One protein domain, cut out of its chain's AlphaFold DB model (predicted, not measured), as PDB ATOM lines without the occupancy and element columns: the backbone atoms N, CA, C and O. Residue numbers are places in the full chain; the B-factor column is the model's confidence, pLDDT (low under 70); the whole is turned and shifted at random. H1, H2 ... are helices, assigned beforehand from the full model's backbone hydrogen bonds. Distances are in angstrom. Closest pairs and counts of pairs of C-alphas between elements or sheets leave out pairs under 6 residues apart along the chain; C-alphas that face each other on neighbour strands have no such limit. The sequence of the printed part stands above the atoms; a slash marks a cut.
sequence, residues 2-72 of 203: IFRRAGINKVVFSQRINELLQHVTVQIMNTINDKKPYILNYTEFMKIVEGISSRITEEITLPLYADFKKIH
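AT A GLANCE: This is residues 2 to 72 of the 203 residues of an uncharacterized protein of Paenibacillus sp. IHB B 3084 (UniProt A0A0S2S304). Look first for one long helix, H1, which makes the longest axis; two shorter helices, H2 and H3, pack on it at separate places along its length, and H2 crosses it steeply with its later residues. The chain folds back through residues 34 to 41 to reach H2, and H2 and H3 are apart. The printed part has 71 residues with three named helices, H1, H2 and H3 in that order, and no named strand, and its class is all helix. It is only just compact, close to loose, with a radius of gyration of the C-alphas of 13.0 A, and only just flat, spanning 41 by 27 by 15 A.

HOW THE PARTS SIT: Begin with H1, residues 10 to 33. H2, residues 42 to 55, touches it with residues 48 to 53 alone, meeting residues 16 to 20 of H1; the closest C-alphas, of Arg 16 and Ile 52, are 6.3 A apart. The two run opposite ways at a steep tilt of 51 degrees. H3, residues 65 to 71, touches residues 22 to 26 of H1; the closest C-alphas, of His 23 and Asp 67, are 6.0 A apart. These two run the same way at a steep tilt of 65 degrees. In H1 and H2 every O i to N i+4 pair is within hydrogen-bond range; in H3 it is 2 of 3.

IN THESE COORDINATES: Find C-alpha 10 at (145.131, 110.443, 115.221); from there H1 runs 34.9 A to C-alpha 33 at (164.490, 105.685, 86.549). H2 runs 20.2 A from C-alpha 42 to C-alpha 55. H3 runs 10.0 A from C-alpha 65 to C-alpha 71 at (159.840, 114.747, 96.584).

THE WHOLE: The two C-alphas farthest apart, of Gly 7 and Lys 35, are 41.1 A apart. The links H1 to H2 and H2 to H3 are short, and the printed part has no cut. The mean pLDDT of the printed part is 90.7; look for values under 70 at residue 2 and residues 4 to 7.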
ATOM      1  N   ILE A   2     147.602  98.256 109.009       63.25
ATOM      2  CA  ILE A   2     148.939  98.806 108.666       63.25
ATOM      3  C   ILE A   2     149.557  99.627 109.811       63.25
ATOM      4  O   ILE A   2     150.676  99.363 110.220       63.25
ATOM      5  N   PHE A   3     148.781 100.523 110.417       72.62
ATOM      6  CA  PHE A   3     149.067 101.096 111.733       72.62
ATOM      7  C   PHE A   3     147.808 100.872 112.583       72.62
ATOM      8  O   PHE A   3     146.694 101.101 112.103       72.62
ATOM      9  N   ARG A   4     147.921 100.327 113.800       64.62
ATOM     10  CA  ARG A   4     146.741 100.003 114.626       64.62
ATOM     11  C   ARG A   4     146.035 101.299 115.046       64.62
ATOM     12  O   ARG A   4     146.518 102.000 115.918       64.62
ATOM     13  N   ARG A   5     144.893 101.628 114.431       58.47
ATOM     14  CA  ARG A   5     144.138 102.867 114.724       58.47
ATOM     15  C   ARG A   5     143.578 102.899 116.152       58.47
ATOM     16  O   ARG A   5     143.409 103.971 116.721       58.47
ATOM     17  N   ALA A   6     143.284 101.733 116.727       54.81
ATOM     18  CA  ALA A   6     142.864 101.610 118.116       54.81
ATOM     19  C   ALA A   6     144.090 101.753 119.033       54.81
ATOM     20  O   ALA A   6     144.937 100.862 119.063       54.81
ATOM     21  N   GLY A   7     144.186 102.883 119.741       62.66
ATOM     22  CA  GLY A   7     145.241 103.163 120.724       62.66
ATOM     23  C   GLY A   7     146.382 104.071 120.255       62.66
ATOM     24  O   GLY A   7     147.321 104.252 121.014       62.66
ATOM     25  N   ILE A   8     146.322 104.636 119.042       70.81
ATOM     26  CA  ILE A   8     147.326 105.594 118.540       70.81
ATOM     27  C   ILE A   8     146.663 106.955 118.335       70.81
ATOM     28  O   ILE A   8     145.583 107.036 117.738       70.81
ATOM     29  N   ASN A   9     147.325 108.024 118.785       84.00
ATOM     30  CA  ASN A   9     146.932 109.398 118.487       84.00
ATOM     31  C   ASN A   9     146.675 109.597 116.974       84.00
ATOM     32  O   ASN A   9     147.485 109.213 116.126       84.00
ATOM     33  N   LYS A  10     145.539 110.216 116.621       87.75
ATOM     34  CA  LYS A  10     145.131 110.443 115.221       87.75
ATOM     35  C   LYS A  10     146.184 111.210 114.415       87.75
ATOM     36  O   LYS A  10     146.371 110.893 113.246       87.75
ATOM     37  N   VAL A  11     146.873 112.170 115.032       89.88
ATOM     38  CA  VAL A  11     147.934 112.964 114.393       89.88
ATOM     39  C   VAL A  11     149.116 112.068 114.032       89.88
ATOM     40  O   VAL A  11     149.517 112.018 112.874       89.88
ATOM     41  N   VAL A  12     149.603 111.272 114.988       90.50
ATOM     42  CA  VAL A  12     150.702 110.316 114.768       90.50
ATOM     43  C   VAL A  12     150.335 109.295 113.692       90.50
ATOM     44  O   VAL A  12     151.148 108.979 112.827       90.50
ATOM     45  N   PHE A  13     149.096 108.797 113.701       91.50
ATOM     46  CA  PHE A  13     148.607 107.911 112.645       91.50
ATOM     47  C   PHE A  13     148.674 108.579 111.262       91.50
ATOM     48  O   PHE A  13     149.208 107.977 110.331       91.50
ATOM     49  N   SER A  14     148.187 109.817 111.127       91.62
ATOM     50  CA  SER A  14     148.240 110.569 109.865       91.62
ATOM     51  C   SER A  14     149.676 110.828 109.405       91.62
ATOM     52  O   SER A  14     149.993 110.586 108.242       91.62
ATOM     53  N   GLN A  15     150.570 111.227 110.314       92.62
ATOM     54  CA  GLN A  15     151.991 111.440 110.015       92.62
ATOM     55  C   GLN A  15     152.657 110.162 109.482       92.62
ATOM     56  O   GLN A  15     153.371 110.205 108.484       92.62
ATOM     57  N   ARG A  16     152.366 109.001 110.085       94.12
ATOM     58  CA  ARG A  16     152.879 107.700 109.616       94.12
ATOM     59  C   ARG A  16     152.355 107.314 108.232       94.12
ATOM     60  O   ARG A  16     153.099 106.741 107.441       94.12
ATOM     61  N   ILE A  17     151.089 107.609 107.934       94.12
ATOM     62  CA  ILE A  17     150.509 107.367 106.605       94.12
ATOM     63  C   ILE A  17     151.158 108.275 105.555       94.12
ATOM     64  O   ILE A  17     151.513 107.788 104.483       94.12
ATOM     65  N   ASN A  18     151.364 109.555 105.872       93.31
ATOM     66  CA  ASN A  18     152.025 110.502 104.973       93.31
ATOM     67  C   ASN A  18     153.473 110.085 104.683       93.31
ATOM     68  O   ASN A  18     153.875 110.043 103.522       93.31
ATOM     69  N   GLU A  19     154.226 109.691 105.713       95.00
ATOM     70  CA  GLU A  19     155.592 109.174 105.561       95.00
ATOM     71  C   GLU A  19     155.623 107.895 104.705       95.00
ATOM     72  O   GLU A  19     156.489 107.745 103.845       95.00
ATOM     73  N   LEU A  20     154.658 106.983 104.882       96.19
ATOM     74  CA  LEU A  20     154.557 105.768 104.066       96.19
ATOM     75  C   LEU A  20     154.286 106.098 102.594       96.19
ATOM     76  O   LEU A  20     154.931 105.531 101.711       96.19
ATOM     77  N   LEU A  21     153.353 107.016 102.330       95.25
ATOM     78  CA  LEU A  21     153.038 107.473 100.977       95.25
ATOM     79  C   LEU A  21     154.267 108.098 100.308       95.25
ATOM     80  O   LEU A  21     154.583 107.762  99.165       95.25
ATOM     81  N   GLN A  22     154.983 108.957 101.032       95.44
ATOM     82  CA  GLN A  22     156.225 109.569 100.572       95.44
ATOM     83  C   GLN A  22     157.290 108.507 100.257       95.44
ATOM     84  O   GLN A  22     157.840 108.500  99.154       95.44
ATOM     85  N   HIS A  23     157.527 107.560 101.166       96.50
ATOM     86  CA  HIS A  23     158.524 106.509 100.970       96.50
ATOM     87  C   HIS A  23     158.223 105.648  99.736       96.50
ATOM     88  O   HIS A  23     159.088 105.439  98.883       96.50
ATOM     89  N   VAL A  24     156.975 105.188  99.593       95.50
ATOM     90  CA  VAL A  24     156.549 104.377  98.442       95.50
ATOM     91  C   VAL A  24     156.652 105.172  97.139       95.50
ATOM     92  O   VAL A  24     157.136 104.641  96.141       95.50
ATOM     93  N   THR A  25     156.277 106.454  97.146       95.69
ATOM     94  CA  THR A  25     156.421 107.338  95.976       95.69
ATOM     95  C   THR A  25     157.877 107.410  95.524       95.69
ATOM     96  O   THR A  25     158.177 107.228  94.344       95.69
ATOM     97  N   VAL A  26     158.802 107.593  96.467       96.06
ATOM     98  CA  VAL A  26     160.237 107.623  96.180       96.06
ATOM     99  C   VAL A  26     160.738 106.293  95.623       96.06
ATOM    100  O   VAL A  26     161.526 106.294  94.674       96.06
ATOM    101  N   GLN A  27     160.304 105.160  96.179       95.44
ATOM    102  CA  GLN A  27     160.685 103.847  95.654       95.44
ATOM    103  C   GLN A  27     160.194 103.654  94.213       95.44
ATOM    104  O   GLN A  27     160.990 103.267  93.355       95.44
ATOM    105  N   ILE A  28     158.941 104.019  93.922       95.19
ATOM    106  CA  ILE A  28     158.375 103.976  92.567       95.19
ATOM    107  C   ILE A  28     159.202 104.846  91.611       95.19
ATOM    108  O   ILE A  28     159.642 104.358  90.569       95.19
ATOM    109  N   MET A  29     159.494 106.098  91.978       93.81
ATOM    110  CA  MET A  29     160.313 106.998  91.154       93.81
ATOM    111  C   MET A  29     161.696 106.411  90.844       93.81
ATOM    112  O   MET A  29     162.156 106.500  89.706       93.81
ATOM    113  N   ASN A  30     162.352 105.783  91.826       93.62
ATOM    114  CA  ASN A  30     163.649 105.141  91.598       93.62
ATOM    115  C   ASN A  30     163.519 103.976  90.605       93.62
ATOM    116  O   ASN A  30     164.295 103.899  89.659       93.62
ATOM    117  N   THR A  31     162.501 103.120  90.752       94.69
ATOM    118  CA  THR A  31     162.296 101.994  89.821       94.69
ATOM    119  C   THR A  31     161.952 102.434  88.396       94.69
ATOM    120  O   THR A  31     162.407 101.801  87.444       94.69
ATOM    121  N   ILE A  32     161.230 103.552  88.234       92.00
ATOM    122  CA  ILE A  32     160.976 104.170  86.923       92.00
ATOM    123  C   ILE A  32     162.297 104.603  86.280       92.00
ATOM    124  O   ILE A  32     162.541 104.280  85.117       92.00
ATOM    125  N   ASN A  33     163.167 105.278  87.037       90.81
ATOM    126  CA  ASN A  33     164.490 105.685  86.549       90.81
ATOM    127  C   ASN A  33     165.350 104.473  86.159       90.81
ATOM    128  O   ASN A  33     166.056 104.516  85.151       90.81
ATOM    129  N   ASP A  34     165.221 103.372  86.900       93.75
ATOM    130  CA  ASP A  34     165.914 102.108  86.634       93.75
ATOM    131  C   ASP A  34     165.252 101.262  85.530       93.75
ATOM    132  O   ASP A  34     165.748 100.180  85.206       93.75
ATOM    133  N   LYS A  35     164.140 101.734  84.942       93.88
ATOM    134  CA  LYS A  35     163.332 101.032  83.927       93.88
ATOM    135  C   LYS A  35     162.891  99.631  84.371       93.88
ATOM    136  O   LYS A  35     162.854  98.697  83.567       93.88
ATOM    137  N   LYS A  36     162.560  99.474  85.654       94.62
ATOM    138  CA  LYS A  36     162.110  98.212  86.262       94.62
ATOM    139  C   LYS A  36     160.704  98.359  86.846       94.62
ATOM    140  O   LYS A  36     160.339  99.449  87.281       94.62
ATOM    141  N   PRO A  37     159.907  97.275  86.892       93.25
ATOM    142  CA  PRO A  37     158.644  97.297  87.614       93.25
ATOM    143  C   PRO A  37     158.899  97.453  89.115       93.25
ATOM    144  O   PRO A  37     159.802  96.829  89.674       93.25
ATOM    145  N   TYR A  38     158.067  98.257  89.770       96.06
ATOM    146  CA  TYR A  38     158.027  98.315  91.222       96.06
ATOM    147  C   TYR A  38     157.299  97.083  91.768       96.06
ATOM    148  O   TYR A  38     156.142  96.837  91.426       96.06
ATOM    149  N   ILE A  39     157.977  96.310  92.615       94.06
ATOM    150  CA  ILE A  39     157.417  95.146  93.304       94.06
ATOM    151  C   ILE A  39     157.689  95.341  94.792       94.06
ATOM    152  O   ILE A  39     158.836  95.546  95.176       94.06
ATOM    153  N   LEU A  40     156.639  95.265  95.611       95.00
ATOM    154  CA  LEU A  40     156.740  95.335  97.063       95.00
ATOM    155  C   LEU A  40     156.074  94.108  97.668       95.00
ATOM    156  O   LEU A  40     154.850  93.960  97.601       95.00
ATOM    157  N   ASN A  41     156.872  93.218  98.252       95.19
ATOM    158  CA  ASN A  41     156.324  92.055  98.940       95.19
ATOM    159  C   ASN A  41     155.926  92.389 100.387       95.19
ATOM    160  O   ASN A  41     156.265  93.436 100.939       95.19
ATOM    161  N   TYR A  42     155.193  91.471 101.020       94.12
ATOM    162  CA  TYR A  42     154.694  91.665 102.380       94.12
ATOM    163  C   TYR A  42     155.817  91.897 103.404       94.12
ATOM    164  O   TYR A  42     155.689  92.754 104.275       94.12
ATOM    165  N   THR A  43     156.930  91.168 103.299       95.38
ATOM    166  CA  THR A  43     158.052  91.284 104.239       95.38
ATOM    167  C   THR A  43     158.738  92.645 104.139       95.38
ATOM    168  O   THR A  43     159.038  93.258 105.161       95.38
ATOM    169  N   GLU A  44     158.969  93.145 102.927       95.19
ATOM    170  CA  GLU A  44     159.515  94.487 102.688       95.19
ATOM    171  C   GLU A  44     158.553  95.572 103.161       95.19
ATOM    172  O   GLU A  44     158.961  96.498 103.861       95.19
ATOM    173  N   PHE A  45     157.266  95.421 102.845       95.38
ATOM    174  CA  PHE A  45     156.229  96.335 103.302       95.38
ATOM    175  C   PHE A  45     156.202  96.446 104.831       95.38
ATOM    176  O   PHE A  45     156.198  97.552 105.371       95.38
ATOM    177  N   MET A  46     156.247  95.314 105.542       94.69
ATOM    178  CA  MET A  46     156.262  95.315 107.006       94.69
ATOM    179  C   MET A  46     157.519  95.979 107.575       94.69
ATOM    180  O   MET A  46     157.401  96.760 108.517       94.69
ATOM    181  N   LYS A  47     158.695  95.780 106.964       95.00
ATOM    182  CA  LYS A  47     159.927  96.486 107.363       95.00
ATOM    183  C   LYS A  47     159.799  98.005 107.225       95.00
ATOM    184  O   LYS A  47     160.252  98.736 108.104       95.00
ATOM    185  N   ILE A  48     159.172  98.487 106.148       95.75
ATOM    186  CA  ILE A  48     158.915  99.923 105.948       95.75
ATOM    187  C   ILE A  48     157.998 100.445 107.060       95.75
ATOM    188  O   ILE A  48     158.319 101.435 107.716       95.75
ATOM    189  N   VAL A  49     156.883  99.758 107.310       94.62
ATOM    190  CA  VAL A  49     155.898 100.125 108.342       94.62
ATOM    191  C   VAL A  49     156.520 100.159 109.740       94.62
ATOM    192  O   VAL A  49     156.287 101.106 110.498       94.62
ATOM    193  N   GLU A  50     157.325  99.159 110.091       93.50
ATOM    194  CA  GLU A  50     158.035  99.093 111.372       93.50
ATOM    195  C   GLU A  50     159.073 100.214 111.495       93.50
ATOM    196  O   GLU A  50     159.112 100.904 112.515       93.50
ATOM    197  N   GLY A  51     159.844 100.466 110.434       94.94
ATOM    198  CA  GLY A  51     160.821 101.552 110.391       94.94
ATOM    199  C   GLY A  51     160.190 102.942 110.510       94.94
ATOM    200  O   GLY A  51     160.757 103.824 111.149       94.94
ATOM    201  N   ILE A  52     159.008 103.158 109.929       95.44
ATOM    202  CA  ILE A  52     158.245 104.402 110.105       95.44
ATOM    203  C   ILE A  52     157.718 104.501 111.539       95.44
ATOM    204  O   ILE A  52     157.810 105.552 112.170       95.44
ATOM    205  N   SER A  53     157.197 103.396 112.077       92.88
ATOM    206  CA  SER A  53     156.632 103.361 113.428       92.88
ATOM    207  C   SER A  53     157.665 103.651 114.516       92.88
ATOM    208  O   SER A  53     157.290 104.196 115.552       92.88
ATOM    209  N   SER A  54     158.940 103.313 114.297       93.31
ATOM    210  CA  SER A  54     160.025 103.610 115.239       93.31
ATOM    211  C   SER A  54     160.506 105.063 115.182       93.31
ATOM    212  O   SER A  54     160.934 105.591 116.204       93.31
ATOM    213  N   ARG A  55     160.408 105.733 114.022       94.31
ATOM    214  CA  ARG A  55     160.807 107.145 113.852       94.31
ATOM    215  C   ARG A  55     159.699 108.154 114.141       94.31
ATOM    216  O   ARG A  55     159.985 109.325 114.374       94.31
ATOM    217  N   ILE A  56     158.441 107.725 114.076       93.75
ATOM    218  CA  ILE A  56     157.273 108.577 114.307       93.75
ATOM    219  C   ILE A  56     156.435 107.933 115.408       93.75
ATOM    220  O   ILE A  56     155.705 106.976 115.166       93.75
ATOM    221  N   THR A  57     156.547 108.441 116.625       91.25
ATOM    222  CA  THR A  57     155.801 108.057 117.827       91.25
ATOM    223  C   THR A  57     155.115 109.291 118.422       91.25
ATOM    224  O   THR A  57     155.198 110.391 117.878       91.25
ATOM    225  N   GLU A  58     154.415 109.129 119.544       88.31
ATOM    226  CA  GLU A  58     153.866 110.282 120.269       88.31
ATOM    227  C   GLU A  58     154.973 111.212 120.772       88.31
ATOM    228  O   GLU A  58     154.804 112.421 120.715       88.31
ATOM    229  N   GLU A  59     156.152 110.681 121.097       87.75
ATOM    230  CA  GLU A  59     157.290 111.464 121.593       87.75
ATOM    231  C   GLU A  59     158.218 111.948 120.474       87.75
ATOM    232  O   GLU A  59     158.656 113.099 120.455       87.75
ATOM    233  N   ILE A  60     158.460 111.118 119.463       89.69
ATOM    234  CA  ILE A  60     159.461 111.369 118.420       89.69
ATOM    235  C   ILE A  60     158.754 111.599 117.089       89.69
ATOM    236  O   ILE A  60     157.912 110.805 116.699       89.69
ATOM    237  N   THR A  61     159.119 112.644 116.354       93.25
ATOM    238  CA  THR A  61     158.647 112.834 114.976       93.25
ATOM    239  C   THR A  61     159.858 113.101 114.100       93.25
ATOM    240  O   THR A  61     160.413 114.191 114.142       93.25
ATOM    241  N   LEU A  62     160.308 112.093 113.348       93.75
ATOM    242  CA  LEU A  62     161.502 112.207 112.508       93.75
ATOM    243  C   LEU A  62     161.279 111.606 111.106       93.75
ATOM    244  O   LEU A  62     161.654 110.455 110.852       93.75
ATOM    245  N   PRO A  63     160.668 112.371 110.184       92.62
ATOM    246  CA  PRO A  63     160.502 111.967 108.787       92.62
ATOM    247  C   PRO A  63     161.851 111.732 108.099       92.62
ATOM    248  O   PRO A  63     162.854 112.356 108.456       92.62
ATOM    249  N   LEU A  64     161.916 110.865 107.092       95.12
ATOM    250  CA  LEU A  64     163.177 110.552 106.420       95.12
ATOM    251  C   LEU A  64     163.597 111.675 105.458       95.12
ATOM    252  O   LEU A  64     162.999 111.865 104.400       95.12
ATOM    253  N   TYR A  65     164.695 112.368 105.779       96.50
ATOM    254  CA  TYR A  65     165.226 113.458 104.948       96.50
ATOM    255  C   TYR A  65     165.521 113.035 103.498       96.50
ATOM    256  O   TYR A  65     165.260 113.789 102.562       96.50
ATOM    257  N   ALA A  66     166.055 111.826 103.295       95.31
ATOM    258  CA  ALA A  66     166.414 111.336 101.963       95.31
ATOM    259  C   ALA A  66     165.200 111.239 101.025       95.31
ATOM    260  O   ALA A  66     165.306 111.587  99.847       95.31
ATOM    261  N   ASP A  67     164.052 110.815 101.555       96.19
ATOM    262  CA  ASP A  67     162.811 110.771 100.788       96.19
ATOM    263  C   ASP A  67     162.232 112.170 100.616       96.19
ATOM    264  O   ASP A  67     161.829 112.536  99.512       96.19
ATOM    265  N   PHE A  68     162.277 112.980 101.680       95.88
ATOM    266  CA  PHE A  68     161.786 114.354 101.654       95.88
ATOM    267  C   PHE A  68     162.447 115.146 100.527       95.88
ATOM    268  O   PHE A  68     161.752 115.737  99.702       95.88
ATOM    269  N   LYS A  69     163.780 115.074 100.431       95.50
ATOM    270  CA  LYS A  69     164.578 115.730  99.390       95.50
ATOM    271  C   LYS A  69     164.200 115.290  97.972       95.50
ATOM    272  O   LYS A  69     164.286 116.085  97.043       95.50
ATOM    273  N   LYS A  70     163.827 114.023  97.773       94.06
ATOM    274  CA  LYS A  70     163.475 113.509  96.439       94.06
ATOM    275  C   LYS A  70     162.115 114.006  95.956       94.06
ATOM    276  O   LYS A  70     161.941 114.160  94.747       94.06
ATOM    277  N   ILE A  71     161.186 114.244  96.882       92.31
ATOM    278  CA  ILE A  71     159.840 114.747  96.584       92.31
ATOM    279  C   ILE A  71     159.826 116.274  96.487       92.31
ATOM    280  O   ILE A  71     159.258 116.826  95.550       92.31
ATOM    281  N   HIS A  72     160.478 116.959  97.424       91.50
ATOM    282  CA  HIS A  72     160.437 118.414  97.555       91.50
ATOM    283  C   HIS A  72     161.616 119.051  96.823       91.50
ATOM    284  O   HIS A  72     162.535 119.596  97.437       91.50
TER     285      HIS A  72